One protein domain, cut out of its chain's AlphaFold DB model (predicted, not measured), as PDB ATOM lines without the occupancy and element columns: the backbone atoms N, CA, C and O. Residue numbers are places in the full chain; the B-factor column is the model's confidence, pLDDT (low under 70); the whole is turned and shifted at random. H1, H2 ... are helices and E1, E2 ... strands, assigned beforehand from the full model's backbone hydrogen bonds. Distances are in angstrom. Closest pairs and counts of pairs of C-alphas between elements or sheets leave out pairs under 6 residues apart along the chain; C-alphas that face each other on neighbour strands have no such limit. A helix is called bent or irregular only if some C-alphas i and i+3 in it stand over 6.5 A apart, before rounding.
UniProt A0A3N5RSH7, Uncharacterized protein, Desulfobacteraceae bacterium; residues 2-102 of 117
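What this domain is: This is residues 2 to 102 of the 117 residues of an uncharacterized protein of Desulfobacteraceae bacterium (UniProt A0A3N5RSH7). A twisted wall of five short strands has H3 over one face at its E4 and E3 end, H1 farther out where it meets H3, and H2 beside the strands at its E2 and E1 end. After H2, residues 39 to 51 make a long loop that returns to E2. The printed part has 101 residues with three named helices and five named strands, in the order H1 E1 H2 E2 H3 E3 E4 E5. The mixed sheet runs E1 E2 E5 E4 E3, and the class is mixed, helices and strands. The whole is compact, with a radius of gyration of the C-alphas of 13.9 A and spans of 39 by 30 by 26 A.

Where its parts are: Find C-alpha 2 at (158.331, 179.525, 175.360); from there H1, residues 2 to 17, runs 22.6 A. E1 is residues 25 to 27, and H2, residues 28 to 38, covers 16.4 A; H2 is irregular, but only just, with C-alphas 29 and 32 6.9 A apart. Next, find E2 at residues 52 to 56, 12.9 A long, starting at (160.888, 179.631, 160.459). H3 is residues 69 to 75, E3 is 79 to 82 and E4 is 89 to 92. E5, residues 97 to 101, runs 12.7 A to C-alpha 101 at (170.212, 177.509, 152.867).

How they stand to each other: Start with the sheet, whose edge strands are E1 and E3 and whose strands' lines turn by 102 degrees from edge to edge. E1 and E2 are antiparallel, with N 25 and O 56 2.8 A apart, within hydrogen-bond range. E2 and E5 are parallel at 22 degrees, with N 55 and O 99 at 2.9 A. E3 E4 E5 form a meander, each strand the antiparallel neighbour of the one before, in two hairpins: look at N 98 and O 91, 2.8 A, and N 81 and O 90, 2.8 A. E2, H3 and E3 make a split strand-helix-strand unit, two strands running the same way with E5 and E4 between them, and its crossover is right-handed. H3 is on the sheet at a height of 9.0 A, over E4 and only just over E3, with 3 of its C-alphas there; it runs along the strands, at 22 degrees to E4 on the local plane. Its closest C-alphas to E4 are those of Leu 73 and Tyr 91, 7.2 A. H1 and H3 only just touch, with 3 pairs of C-alphas within 8 A, by residues 11 to 15 of H1 alone; the closest are Glu 14 and Met 72, 7.8 A, at a steep tilt of 52 degrees, opposite ways. H2 is on the sheet but only just at the sheet's level, at a height of 3.8 A; its closest C-alphas to E2 are Gly 28 and Asp 54, 5.8 A. H1 and H2 are apart. In H1 and H3 every O i to N i+4 pair is within hydrogen-bond range; in H2, 5 of 7.

The domain as a whole: The C-alphas of His 40 and Pro 84, the two farthest apart, are 41.4 A from each other. The printed part has no cut. The links H2 to E2 and E2 to H3 are long. The mean pLDDT of the printed part is 89.5, and residue 87 is under 70.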
ATOM      1  N   GLN A   2     157.431 180.263 174.452       85.94
ATOM      2  CA  GLN A   2     158.331 179.525 175.360       85.94
ATOM      3  C   GLN A   2     158.709 178.125 174.836       85.94
ATOM      4  O   GLN A   2     159.883 177.769 174.835       85.94
ATOM      5  N   LYS A   3     157.738 177.365 174.312       91.25
ATOM      6  CA  LYS A   3     157.968 176.013 173.770       91.25
ATOM      7  C   LYS A   3     158.851 176.029 172.518       91.25
ATOM      8  O   LYS A   3     159.684 175.154 172.331       91.25
ATOM      9  N   GLU A   4     158.674 177.027 171.663       92.88
ATOM     10  CA  GLU A   4     159.453 177.234 170.445       92.88
ATOM     11  C   GLU A   4     160.911 177.544 170.797       92.88
ATOM     12  O   GLU A   4     161.817 176.943 170.229       92.88
ATOM     13  N   THR A   5     161.151 178.405 171.792       92.69
ATOM     14  CA  THR A   5     162.502 178.688 172.292       92.69
ATOM     15  C   THR A   5     163.161 177.451 172.914       92.69
ATOM     16  O   THR A   5     164.342 177.223 172.683       92.69
ATOM     17  N   GLU A   6     162.412 176.613 173.637       93.81
ATOM     18  CA  GLU A   6     162.927 175.344 174.178       93.81
ATOM     19  C   GLU A   6     163.337 174.356 173.075       93.81
ATOM     20  O   GLU A   6     164.364 173.687 173.191       93.81
ATOM     21  N   VAL A   7     162.551 174.241 171.997       94.25
ATOM     22  CA  VAL A   7     162.921 173.388 170.857       94.25
ATOM     23  C   VAL A   7     164.110 173.977 170.101       94.25
ATOM     24  O   VAL A   7     165.013 173.233 169.732       94.25
ATOM     25  N   PHE A   8     164.153 175.296 169.916       94.56
ATOM     26  CA  PHE A   8     165.290 175.978 169.303       94.56
ATOM     27  C   PHE A   8     166.592 175.733 170.079       94.56
ATOM     28  O   PHE A   8     167.586 175.324 169.485       94.56
ATOM     29  N   ASP A   9     166.574 175.880 171.406       94.81
ATOM     30  CA  ASP A   9     167.722 175.586 172.273       94.81
ATOM     31  C   ASP A   9     168.176 174.120 172.160       94.81
ATOM     32  O   ASP A   9     169.370 173.843 172.029       94.81
ATOM     33  N   LYS A  10     167.237 173.163 172.113       94.75
ATOM     34  CA  LYS A  10     167.558 171.743 171.880       94.75
ATOM     35  C   LYS A  10     168.233 171.506 170.529       94.75
ATOM     36  O   LYS A  10     169.200 170.752 170.469       94.75
ATOM     37  N   ILE A  11     167.757 172.158 169.467       94.38
ATOM     38  CA  ILE A  11     168.367 172.067 168.132       94.38
ATOM     39  C   ILE A  11     169.798 172.608 168.164       94.38
ATOM     40  O   ILE A  11     170.703 171.940 167.667       94.38
ATOM     41  N   LEU A  12     170.024 173.781 168.768       95.00
ATOM     42  CA  LEU A  12     171.364 174.365 168.877       95.00
ATOM     43  C   LEU A  12     172.323 173.448 169.644       95.00
ATOM     44  O   LEU A  12     173.440 173.216 169.183       95.00
ATOM     45  N   LYS A  13     171.875 172.884 170.772       95.06
ATOM     46  CA  LYS A  13     172.660 171.928 171.565       95.06
ATOM     47  C   LYS A  13     173.016 170.684 170.770       95.06
ATOM     48  O   LYS A  13     174.162 170.256 170.810       95.06
ATOM     49  N   GLU A  14     172.072 170.118 170.024       93.19
ATOM     50  CA  GLU A  14     172.360 168.911 169.253       93.19
ATOM     51  C   GLU A  14     173.299 169.187 168.074       93.19
ATOM     52  O   GLU A  14     174.214 168.405 167.806       93.19
ATOM     53  N   LEU A  15     173.139 170.332 167.408       92.75
ATOM     54  CA  LEU A  15     174.073 170.776 166.377       92.75
ATOM     55  C   LEU A  15     175.486 170.969 166.944       92.75
ATOM     56  O   LEU A  15     176.456 170.625 166.268       92.75
ATOM     57  N   ASP A  16     175.624 171.491 168.166       94.44
ATOM     58  CA  ASP A  16     176.924 171.653 168.827       94.44
ATOM     59  C   ASP A  16     177.525 170.306 169.253       94.44
ATOM     60  O   ASP A  16     178.669 170.013 168.909       94.44
ATOM     61  N   ASN A  17     176.728 169.434 169.884       93.00
ATOM     62  CA  ASN A  17     177.128 168.075 170.272       93.00
ATOM     63  C   ASN A  17     177.652 167.265 169.078       93.00
ATOM     64  O   ASN A  17     178.591 166.475 169.203       93.00
ATOM     65  N   ASN A  18     177.065 167.475 167.898       89.62
ATOM     66  CA  ASN A  18     177.494 166.812 166.675       89.62
ATOM     67  C   ASN A  18     178.643 167.531 165.954       89.62
ATOM     68  O   ASN A  18     179.211 166.944 165.033       89.62
ATOM     69  N   GLY A  19     179.041 168.727 166.395       90.12
ATOM     70  CA  GLY A  19     180.129 169.525 165.823       90.12
ATOM     71  C   GLY A  19     179.737 170.357 164.598       90.12
ATOM     72  O   GLY A  19     180.613 170.919 163.950       90.12
ATOM     73  N   VAL A  20     178.442 170.449 164.287       90.88
ATOM     74  CA  VAL A  20     177.894 171.131 163.101       90.88
ATOM     75  C   VAL A  20     177.688 172.620 163.348       90.88
ATOM     76  O   VAL A  20     177.849 173.417 162.427       90.88
ATOM     77  N   LEU A  21     177.350 173.022 164.580       92.88
ATOM     78  CA  LEU A  21     176.934 174.399 164.881       92.88
ATOM     79  C   LEU A  21     177.964 175.452 164.437       92.88
ATOM     80  O   LEU A  21     177.593 176.527 163.977       92.88
ATOM     81  N   ARG A  22     179.261 175.131 164.521       90.81
ATOM     82  CA  ARG A  22     180.363 176.030 164.126       90.81
ATOM     83  C   ARG A  22     180.563 176.160 162.615       90.81
ATOM     84  O   ARG A  22     181.362 176.998 162.189       90.81
ATOM     85  N   ASP A  23     179.902 175.318 161.833       90.31
ATOM     86  CA  ASP A  23     180.059 175.229 160.383       90.31
ATOM     87  C   ASP A  23     178.852 175.829 159.643       90.31
ATOM     88  O   ASP A  23     178.860 175.893 158.417       90.31
ATOM     89  N   ILE A  24     177.847 176.314 160.379       90.94
ATOM     90  CA  ILE A  24     176.626 176.953 159.876       90.94
ATOM     91  C   ILE A  24     176.422 178.320 160.540       90.94
ATOM     92  O   ILE A  24     177.019 178.630 161.569       90.94
ATOM     93  N   ILE A  25     175.582 179.159 159.943       93.56
ATOM     94  CA  ILE A  25     175.306 180.518 160.411       93.56
ATOM     95  C   ILE A  25     173.796 180.668 160.581       93.56
ATOM     96  O   ILE A  25     173.051 180.490 159.621       93.56
ATOM     97  N   LEU A  26     173.336 181.022 161.782       95.38
ATOM     98  CA  LEU A  26     171.948 181.440 161.978       95.38
ATOM     99  C   LEU A  26     171.713 182.760 161.241       95.38
ATOM    100  O   LEU A  26     172.469 183.713 161.430       95.38
ATOM    101  N   ILE A  27     170.667 182.814 160.423       94.69
ATOM    102  CA  ILE A  27     170.220 184.041 159.765       94.69
ATOM    103  C   ILE A  27     168.721 184.256 160.007       94.69
ATOM    104  O   ILE A  27     168.047 183.464 160.665       94.69
ATOM    105  N   GLY A  28     168.194 185.367 159.500       93.12
ATOM    106  CA  GLY A  28     166.756 185.605 159.484       93.12
ATOM    107  C   GLY A  28     166.158 185.901 160.859       93.12
ATOM    108  O   GLY A  28     166.779 186.530 161.721       93.12
ATOM    109  N   GLY A  29     164.900 185.494 161.030       93.50
ATOM    110  CA  GLY A  29     164.034 186.002 162.090       93.50
ATOM    111  C   GLY A  29     164.515 185.697 163.504       93.50
ATOM    112  O   GLY A  29     164.308 186.528 164.375       93.50
ATOM    113  N   TRP A  30     165.201 184.575 163.732       95.31
ATOM    114  CA  TRP A  30     165.653 184.143 165.064       95.31
ATOM    115  C   TRP A  30     166.930 184.835 165.563       95.31
ATOM    116  O   TRP A  30     167.228 184.763 166.755       95.31
ATOM    117  N   CYS A  31     167.664 185.553 164.703       95.38
ATOM    118  CA  CYS A  31     168.889 186.262 165.099       95.38
ATOM    119  C   CYS A  31     168.666 187.292 166.226       95.38
ATOM    120  O   CYS A  31     169.392 187.233 167.219       95.38
ATOM    121  N   PRO A  32     167.663 188.196 166.146       95.00
ATOM    122  CA  PRO A  32     167.342 189.122 167.230       95.00
ATOM    123  C   PRO A  32     167.188 188.471 168.609       95.00
ATOM    124  O   PRO A  32     167.640 189.056 169.587       95.00
ATOM    125  N   LEU A  33     166.600 187.271 168.702       92.75
ATOM    126  CA  LEU A  33     166.442 186.571 169.982       92.75
ATOM    127  C   LEU A  33     167.803 186.185 170.580       92.75
ATOM    128  O   LEU A  33     168.038 186.391 171.768       92.75
ATOM    129  N   VAL A  34     168.721 185.684 169.749       94.25
ATOM    130  CA  VAL A  34     170.098 185.373 170.167       94.25
ATOM    131  C   VAL A  34     170.848 186.645 170.566       94.25
ATOM    132  O   VAL A  34     171.580 186.648 171.551       94.25
ATOM    133  N   TYR A  35     170.645 187.749 169.845       94.81
ATOM    134  CA  TYR A  35     171.282 189.029 170.162       94.81
ATOM    135  C   TYR A  35     170.769 189.649 171.463       94.81
ATOM    136  O   TYR A  35     171.570 190.195 172.216       94.81
ATOM    137  N   GLN A  36     169.468 189.549 171.754       94.19
ATOM    138  CA  GLN A  36     168.911 189.986 173.038       94.19
ATOM    139  C   GLN A  36     169.608 189.293 174.211       94.19
ATOM    140  O   GLN A  36     169.959 189.959 175.182       94.19
ATOM    141  N   GLU A  37     169.813 187.979 174.102       91.81
ATOM    142  CA  GLU A  37     170.495 187.186 175.125       91.81
ATOM    143  C   GLU A  37     171.981 187.552 175.210       91.81
ATOM    144  O   GLU A  37     172.485 187.858 176.287       91.81
ATOM    145  N   HIS A  38     172.673 187.596 174.067       94.50
ATOM    146  CA  HIS A  38     174.116 187.831 174.009       94.50
ATOM    147  C   HIS A  38     174.533 189.238 174.460       94.50
ATOM    148  O   HIS A  38     175.529 189.387 175.162       94.50
ATOM    149  N   PHE A  39     173.787 190.272 174.061       95.50
ATOM    150  CA  PHE A  39     174.083 191.668 174.404       95.50
ATOM    151  C   PHE A  39     173.325 192.160 175.642       95.50
ATOM    152  O   PHE A  39     173.432 193.333 175.989       95.50
ATOM    153  N   HIS A  40     172.536 191.299 176.294       93.88
ATOM    154  CA  HIS A  40     171.660 191.665 177.413       93.88
ATOM    155  C   HIS A  40     170.693 192.828 177.089       93.88
ATOM    156  O   HIS A  40     170.304 193.603 177.960       93.88
ATOM    157  N   ALA A  41     170.270 192.932 175.826       92.81
ATOM    158  CA  ALA A  41     169.574 194.090 175.252       92.81
ATOM    159  C   ALA A  41     168.079 193.821 174.980       92.81
ATOM    160  O   ALA A  41     167.527 194.206 173.945       92.81
ATOM    161  N   LYS A  42     167.399 193.126 175.904       87.62
ATOM    162  CA  LYS A  42     166.013 192.640 175.731       87.62
ATOM    163  C   LYS A  42     164.992 193.739 175.401       87.62
ATOM    164  O   LYS A  42     164.019 193.472 174.705       87.62
ATOM    165  N   ASN A  43     165.220 194.959 175.885       89.69
ATOM    166  CA  ASN A  43     164.313 196.095 175.688       89.69
ATOM    167  C   ASN A  43     164.667 196.962 174.467       89.69
ATOM    168  O   ASN A  43     163.914 197.869 174.131       89.69
ATOM    169  N   GLU A  44     165.803 196.707 173.815       93.38
ATOM    170  CA  GLU A  44     166.319 197.536 172.716       93.38
ATOM    171  C   GLU A  44     166.171 196.822 171.370       93.38
ATOM    172  O   GLU A  44     165.768 197.410 170.363       93.38
ATOM    173  N   ILE A  45     166.453 195.521 171.361       90.81
ATOM    174  CA  ILE A  45     166.343 194.691 170.170       90.81
ATOM    175  C   ILE A  45     164.921 194.154 170.096       90.81
ATOM    176  O   ILE A  45     164.480 193.416 170.970       90.81
ATOM    177  N   HIS A  46     164.198 194.502 169.039       88.12
ATOM    178  CA  HIS A  46     162.850 194.001 168.807       88.12
ATOM    179  C   HIS A  46     162.902 192.736 167.949       88.12
ATOM    180  O   HIS A  46     163.632 192.666 166.961       88.12
ATOM    181  N   PHE A  47     162.094 191.741 168.306       87.19
ATOM    182  CA  PHE A  47     161.964 190.492 167.564       87.19
ATOM    183  C   PHE A  47     160.518 190.307 167.111       87.19
ATOM    184  O   PHE A  47     159.576 190.499 167.883       87.19
ATOM    185  N   LYS A  48     160.344 189.900 165.852       87.12
ATOM    186  CA  LYS A  48     159.053 189.478 165.314       87.12
ATOM    187  C   LYS A  48     158.982 187.958 165.374       87.12
ATOM    188  O   LYS A  48     159.770 187.288 164.713       87.12
ATOM    189  N   ALA A  49     158.015 187.441 166.129       84.25
ATOM    190  CA  ALA A  49     157.774 186.007 166.236       84.25
ATOM    191  C   ALA A  49     157.630 185.352 164.856       84.25
ATOM    192  O   ALA A  49     156.843 185.802 164.022       84.25
ATOM    193  N   THR A  50     158.398 184.287 164.647       92.62
ATOM    194  CA  THR A  50     158.350 183.431 163.464       92.62
ATOM    195  C   THR A  50     158.630 181.993 163.875       92.62
ATOM    196  O   THR A  50     159.374 181.748 164.825       92.62
ATOM    197  N   THR A  51     158.033 181.042 163.165       94.31
ATOM    198  CA  THR A  51     158.318 179.613 163.329       94.31
ATOM    199  C   THR A  51     159.449 179.144 162.414       94.31
ATOM    200  O   THR A  51     159.960 178.046 162.610       94.31
ATOM    201  N   ASP A  52     159.858 179.963 161.441       94.06
ATOM    202  CA  ASP A  52     160.888 179.631 160.459       94.06
ATOM    203  C   ASP A  52     162.290 179.983 160.991       94.06
ATOM    204  O   ASP A  52     162.579 181.144 161.287       94.06
ATOM    205  N   ILE A  53     163.142 178.966 161.128       95.19
ATOM    206  CA  ILE A  53     164.565 179.042 161.470       95.19
ATOM    207  C   ILE A  53     165.375 178.839 160.191       95.19
ATOM    208  O   ILE A  53     165.329 177.767 159.584       95.19
ATOM    209  N   ASP A  54     166.172 179.844 159.838       93.50
ATOM    210  CA  ASP A  54     167.027 179.831 158.656       93.50
ATOM    211  C   ASP A  54     168.493 179.614 159.056       93.50
ATOM    212  O   ASP A  54     169.087 180.416 159.785       93.50
ATOM    213  N   LEU A  55     169.096 178.532 158.564       92.81
ATOM    214  CA  LEU A  55     170.496 178.180 158.801       92.81
ATOM    215  C   LEU A  55     171.261 178.217 157.480       92.81
ATOM    216  O   LEU A  55     171.022 177.423 156.575       92.81
ATOM    217  N   LEU A  56     172.210 179.138 157.362       91.25
ATOM    218  CA  LEU A  56     173.062 179.282 156.190       91.25
ATOM    219  C   LEU A  56     174.300 178.391 156.306       91.25
ATOM    220  O   LEU A  56     175.090 178.514 157.241       91.25
ATOM    221  N   ILE A  57     174.519 177.550 155.302       87.75
ATOM    222  CA  ILE A  57     175.775 176.828 155.101       87.75
ATOM    223  C   ILE A  57     176.720 177.772 154.340       87.75
ATOM    224  O   ILE A  57     176.399 178.165 153.221       87.75
ATOM    225  N   PRO A  58     177.876 178.171 154.891       84.62
ATOM    226  CA  PRO A  58     178.789 179.092 154.225       84.62
ATOM    227  C   PRO A  58     179.323 178.510 152.907       84.62
ATOM    228  O   PRO A  58     179.374 177.297 152.712       84.62
ATOM    229  N   ASN A  59     179.761 179.384 151.998       79.88
ATOM    230  CA  ASN A  59     180.447 179.002 150.764       79.88
ATOM    231  C   ASN A  59     181.853 179.642 150.732       79.88
ATOM    232  O   ASN A  59     181.938 180.868 150.804       79.88
ATOM    233  N   PRO A  60     182.945 178.863 150.609       80.56
ATOM    234  CA  PRO A  60     182.962 177.400 150.550       80.56
ATOM    235  C   PRO A  60     182.473 176.768 151.867       80.56
ATOM    236  O   PRO A  60     182.666 177.366 152.931       80.56
ATOM    237  N   PRO A  61     181.840 175.580 151.807       77.94
ATOM    238  CA  PRO A  61     181.414 174.874 153.006       77.94
ATOM    239  C   PRO A  61     182.631 174.576 153.878       77.94
ATOM    240  O   PRO A  61     183.651 174.083 153.396       77.94
ATOM    241  N   LYS A  62     182.521 174.888 155.169       77.62
ATOM    242  CA  LYS A  62     183.556 174.611 156.173       77.62
ATOM    243  C   LYS A  62     183.235 173.344 156.965       77.62
ATOM    244  O   LYS A  62     183.531 173.300 158.147       77.62
ATOM    245  N   ILE A  63     182.611 172.356 156.323       76.06
ATOM    246  CA  ILE A  63     182.156 171.116 156.963       76.06
ATOM    247  C   ILE A  63     183.374 170.364 157.491       76.06
ATOM    248  O   ILE A  63     184.217 169.908 156.716       76.06
ATOM    249  N   ARG A  64     183.483 170.258 158.816       78.25
ATOM    250  CA  ARG A  64     184.585 169.548 159.479       78.25
ATOM    251  C   ARG A  64     184.265 168.085 159.751       78.25
ATOM    252  O   ARG A  64     185.182 167.298 159.974       78.25
ATOM    253  N   LYS A  65     182.981 167.730 159.771       78.25
ATOM    254  CA  LYS A  65     182.487 166.400 160.112       78.25
ATOM    255  C   LYS A  65     181.191 166.131 159.357       78.25
ATOM    256  O   LYS A  65     180.293 166.964 159.397       78.25
ATOM    257  N   GLU A  66     181.114 164.962 158.731       80.38
ATOM    258  CA  GLU A  66     179.888 164.475 158.098       80.38
ATOM    259  C   GLU A  66     178.884 164.076 159.186       80.38
ATOM    260  O   GLU A  66     179.189 163.272 160.076       80.38
ATOM    261  N   VAL A  67     177.699 164.682 159.157       83.88
ATOM    262  CA  VAL A  67     176.641 164.502 160.153       83.88
ATOM    263  C   VAL A  67     175.301 164.422 159.445       83.88
ATOM    264  O   VAL A  67     174.838 165.362 158.807       83.88
ATOM    265  N   ASN A  68     174.574 163.330 159.674       87.50
ATOM    266  CA  ASN A  68     173.215 163.202 159.168       87.50
ATOM    267  C   ASN A  68     172.233 164.096 159.953       87.50
ATOM    268  O   ASN A  68     171.468 163.628 160.798       87.50
ATOM    269  N   VAL A  69     172.246 165.396 159.648       87.12
ATOM    270  CA  VAL A  69     171.379 166.418 160.250       87.12
ATOM    271  C   VAL A  69     169.904 166.078 160.039       87.12
ATOM    272  O   VAL A  69     169.079 166.326 160.915       87.12
ATOM    273  N   GLY A  70     169.561 165.451 158.911       88.88
ATOM    274  CA  GLY A  70     168.196 165.004 158.658       88.88
ATOM    275  C   GLY A  70     167.730 163.945 159.654       88.88
ATOM    276  O   GLY A  70     166.617 164.043 160.166       88.88
ATOM    277  N   ARG A  71     168.586 162.969 159.979       90.69
ATOM    278  CA  ARG A  71     168.288 161.959 161.002       90.69
ATOM    279  C   ARG A  71     168.189 162.580 162.392       90.69
ATOM    280  O   ARG A  71     167.228 162.303 163.098       90.69
ATOM    281  N   MET A  72     169.136 163.451 162.729       91.94
ATOM    282  CA  MET A  72     169.155 164.192 163.990       91.94
ATOM    283  C   MET A  72     167.840 164.956 164.216       91.94
ATOM    284  O   MET A  72     167.232 164.852 165.275       91.94
ATOM    285  N   LEU A  73     167.359 165.688 163.206       92.62
ATOM    286  CA  LEU A  73     166.090 166.417 163.293       92.62
ATOM    287  C   LEU A  73     164.877 165.477 163.337       92.62
ATOM    288  O   LEU A  73     163.923 165.757 164.063       92.62
ATOM    289  N   ALA A  74     164.914 164.349 162.625       93.19
ATOM    290  CA  ALA A  74     163.850 163.348 162.686       93.19
ATOM    291  C   ALA A  74     163.680 162.759 164.096       93.19
ATOM    292  O   ALA A  74     162.550 162.585 164.549       93.19
ATOM    293  N   ASP A  75     164.775 162.534 164.828       90.75
ATOM    294  CA  ASP A  75     164.723 162.053 166.216       90.75
ATOM    295  C   ASP A  75     164.087 163.097 167.177       90.75
ATOM    296  O   ASP A  75     163.573 162.735 168.235       90.75
ATOM    297  N   PHE A  76     164.010 164.378 166.779       87.00
ATOM    298  CA  PHE A  76     163.243 165.440 167.463       87.00
ATOM    299  C   PHE A  76     161.805 165.622 166.945       87.00
ATOM    300  O   PHE A  76     161.130 166.590 167.312       87.00
ATOM    301  N   GLY A  77     161.322 164.715 166.095       93.06
ATOM    302  CA  GLY A  77     159.970 164.763 165.541       93.06
ATOM    303  C   GLY A  77     159.796 165.778 164.412       93.06
ATOM    304  O   GLY A  77     158.685 166.265 164.209       93.06
ATOM    305  N   PHE A  78     160.872 166.136 163.705       95.50
ATOM    306  CA  PHE A  78     160.762 166.891 162.460       95.50
ATOM    307  C   PHE A  78     160.587 165.961 161.262       95.50
ATOM    308  O   PHE A  78     161.393 165.064 161.024       95.50
ATOM    309  N   ASP A  79     159.600 166.270 160.436       94.25
ATOM    310  CA  ASP A  79     159.400 165.638 159.145       94.25
ATOM    311  C   ASP A  79     160.167 166.389 158.061       94.25
ATOM    312  O   ASP A  79     160.081 167.615 157.918       94.25
ATOM    313  N   ARG A  80     160.909 165.638 157.250       92.19
ATOM    314  CA  ARG A  80     161.600 166.181 156.083       92.19
ATOM    315  C   ARG A  80     160.600 166.403 154.948       92.19
ATOM    316  O   ARG A  80     159.977 165.460 154.469       92.19
ATOM    317  N   GLN A  81     160.517 167.634 154.461       89.94
ATOM    318  CA  GLN A  81     159.730 168.022 153.295       89.94
ATOM    319  C   GLN A  81     160.634 168.625 152.221       89.94
ATOM    320  O   GLN A  81     161.545 169.399 152.509       89.94
ATOM    321  N   ILE A  82     160.374 168.279 150.964       83.00
ATOM    322  CA  ILE A  82     161.096 168.823 149.814       83.00
ATOM    323  C   ILE A  82     160.102 169.638 149.001       83.00
ATOM    324  O   ILE A  82     159.061 169.124 148.596       83.00
ATOM    325  N   SER A  83     160.424 170.908 148.768       76.69
ATOM    326  CA  SER A  83     159.635 171.778 147.901       76.69
ATOM    327  C   SER A  83     159.644 171.235 146.467       76.69
ATOM    328  O   SER A  83     160.721 171.159 145.870       76.69
ATOM    329  N   PRO A  84     158.483 170.903 145.871       71.75
ATOM    330  CA  PRO A  84     158.431 170.388 144.502       71.75
ATOM    331  C   PRO A  84     158.898 171.406 143.456       71.75
ATOM    332  O   PRO A  84     159.367 171.023 142.390       71.75
ATOM    333  N   THR A  85     158.761 172.702 143.749       71.44
ATOM    334  CA  THR A  85     159.044 173.791 142.805       71.44
ATOM    335  C   THR A  85     160.470 174.317 142.900       71.44
ATOM    336  O   THR A  85     161.008 174.779 141.901       71.44
ATOM    337  N   THR A  86     161.094 174.251 144.080       70.62
ATOM    338  CA  THR A  86     162.441 174.807 144.310       70.62
ATOM    339  C   THR A  86     163.488 173.751 144.654       70.62
ATOM    340  O   THR A  86     164.675 174.060 144.692       70.62
ATOM    341  N   GLY A  87     163.077 172.513 144.948       68.31
ATOM    342  CA  GLY A  87     163.968 171.455 145.431       68.31
ATOM    343  C   GLY A  87     164.537 171.702 146.833       68.31
ATOM    344  O   GLY A  87     165.357 170.914 147.302       68.31
ATOM    345  N   LEU A  88     164.116 172.775 147.515       73.62
ATOM    346  CA  LEU A  88     164.601 173.125 148.848       73.62
ATOM    347  C   LEU A  88     164.094 172.134 149.897       73.62
ATOM    348  O   LEU A  88     162.915 171.772 149.919       73.62
ATOM    349  N   CYS A  89     165.003 171.722 150.777       82.50
ATOM    350  CA  CYS A  89     164.727 170.812 151.877       82.50
ATOM    351  C   CYS A  89     164.383 171.611 153.138       82.50
ATOM    352  O   CYS A  89     165.194 172.402 153.617       82.50
ATOM    353  N   LYS A  90     163.201 171.355 153.695       90.25
ATOM    354  CA  LYS A  90     162.715 171.917 154.956       90.25
ATOM    355  C   LYS A  90     162.467 170.778 155.938       90.25
ATOM    356  O   LYS A  90     162.023 169.703 155.544       90.25
ATOM    357  N   TYR A  91     162.723 171.020 157.211       94.56
ATOM    358  CA  TYR A  91     162.387 170.112 158.301       94.56
ATOM    359  C   TYR A  91     161.301 170.777 159.129       94.56
ATOM    360  O   TYR A  91     161.483 171.909 159.568       94.56
ATOM    361  N   ILE A  92     160.154 170.131 159.304       94.75
ATOM    362  CA  ILE A  92     158.975 170.756 159.913       94.75
ATOM    363  C   ILE A  92     158.469 169.897 161.063       94.75
ATOM    364  O   ILE A  92     158.310 168.693 160.909       94.75
ATOM    365  N   ASN A  93     158.164 170.528 162.190       94.12
ATOM    366  CA  ASN A  93     157.351 169.941 163.249       94.12
ATOM    367  C   ASN A  93     156.193 170.907 163.599       94.12
ATOM    368  O   ASN A  93     156.110 171.995 163.022       94.12
ATOM    369  N   PRO A  94     155.284 170.563 164.533       94.56
ATOM    370  CA  PRO A  94     154.158 171.436 164.882       94.56
ATOM    371  C   PRO A  94     154.527 172.818 165.451       94.56
ATOM    372  O   PRO A  94     153.659 173.683 165.534       94.56
ATOM    373  N   LEU A  95     155.774 173.024 165.890       94.50
ATOM    374  CA  LEU A  95     156.234 174.252 166.545       94.50
ATOM    375  C   LEU A  95     157.124 175.112 165.641       94.50
ATOM    376  O   LEU A  95     157.045 176.337 165.694       94.50
ATOM    377  N   LEU A  96     157.990 174.489 164.845       95.62
ATOM    378  CA  LEU A  96     159.076 175.138 164.122       95.62
ATOM    379  C   LEU A  96     159.278 174.522 162.738       95.62
ATOM    380  O   LEU A  96     159.030 173.338 162.501       95.62
ATOM    381  N   LYS A  97     159.824 175.336 161.841       95.25
ATOM    382  CA  LYS A  97     160.413 174.917 160.576       95.25
ATOM    383  C   LYS A  97     161.901 175.246 160.602       95.25
ATOM    384  O   LYS A  97     162.266 176.355 160.959       95.25
ATOM    385  N   VAL A  98     162.741 174.308 160.188       94.94
ATOM    386  CA  VAL A  98     164.180 174.510 159.999       94.94
ATOM    387  C   VAL A  98     164.508 174.374 158.519       94.94
ATOM    388  O   VAL A  98     164.173 173.367 157.886       94.94
ATOM    389  N   GLU A  99     165.175 175.375 157.964       92.19
ATOM    390  CA  GLU A  99     165.618 175.402 156.576       92.19
ATOM    391  C   GLU A  99     167.131 175.607 156.502       92.19
ATOM    392  O   GLU A  99     167.684 176.510 157.128       92.19
ATOM    393  N   PHE A 100     167.801 174.750 155.727       87.94
ATOM    394  CA  PHE A 100     169.224 174.885 155.439       87.94
ATOM    395  C   PHE A 100     169.397 175.527 154.070       87.94
ATOM    396  O   PHE A 100     169.023 174.953 153.045       87.94
ATOM    397  N   LEU A 101     169.980 176.718 154.061       86.50
ATOM    398  CA  LEU A 101     170.212 177.509 152.867       86.50
ATOM    399  C   LEU A 101     171.668 177.352 152.433       86.50
ATOM    400  O   LEU A 101     172.591 177.462 153.235       86.50
ATOM    401  N   THR A 102     171.883 177.127 151.142       77.31
ATOM    402  CA  THR A 102     173.209 177.213 150.519       77.31
ATOM    403  C   THR A 102     173.266 178.479 149.667       77.31
ATOM    404  O   THR A 102     172.309 178.715 148.928       77.31
TER     405      THR A 102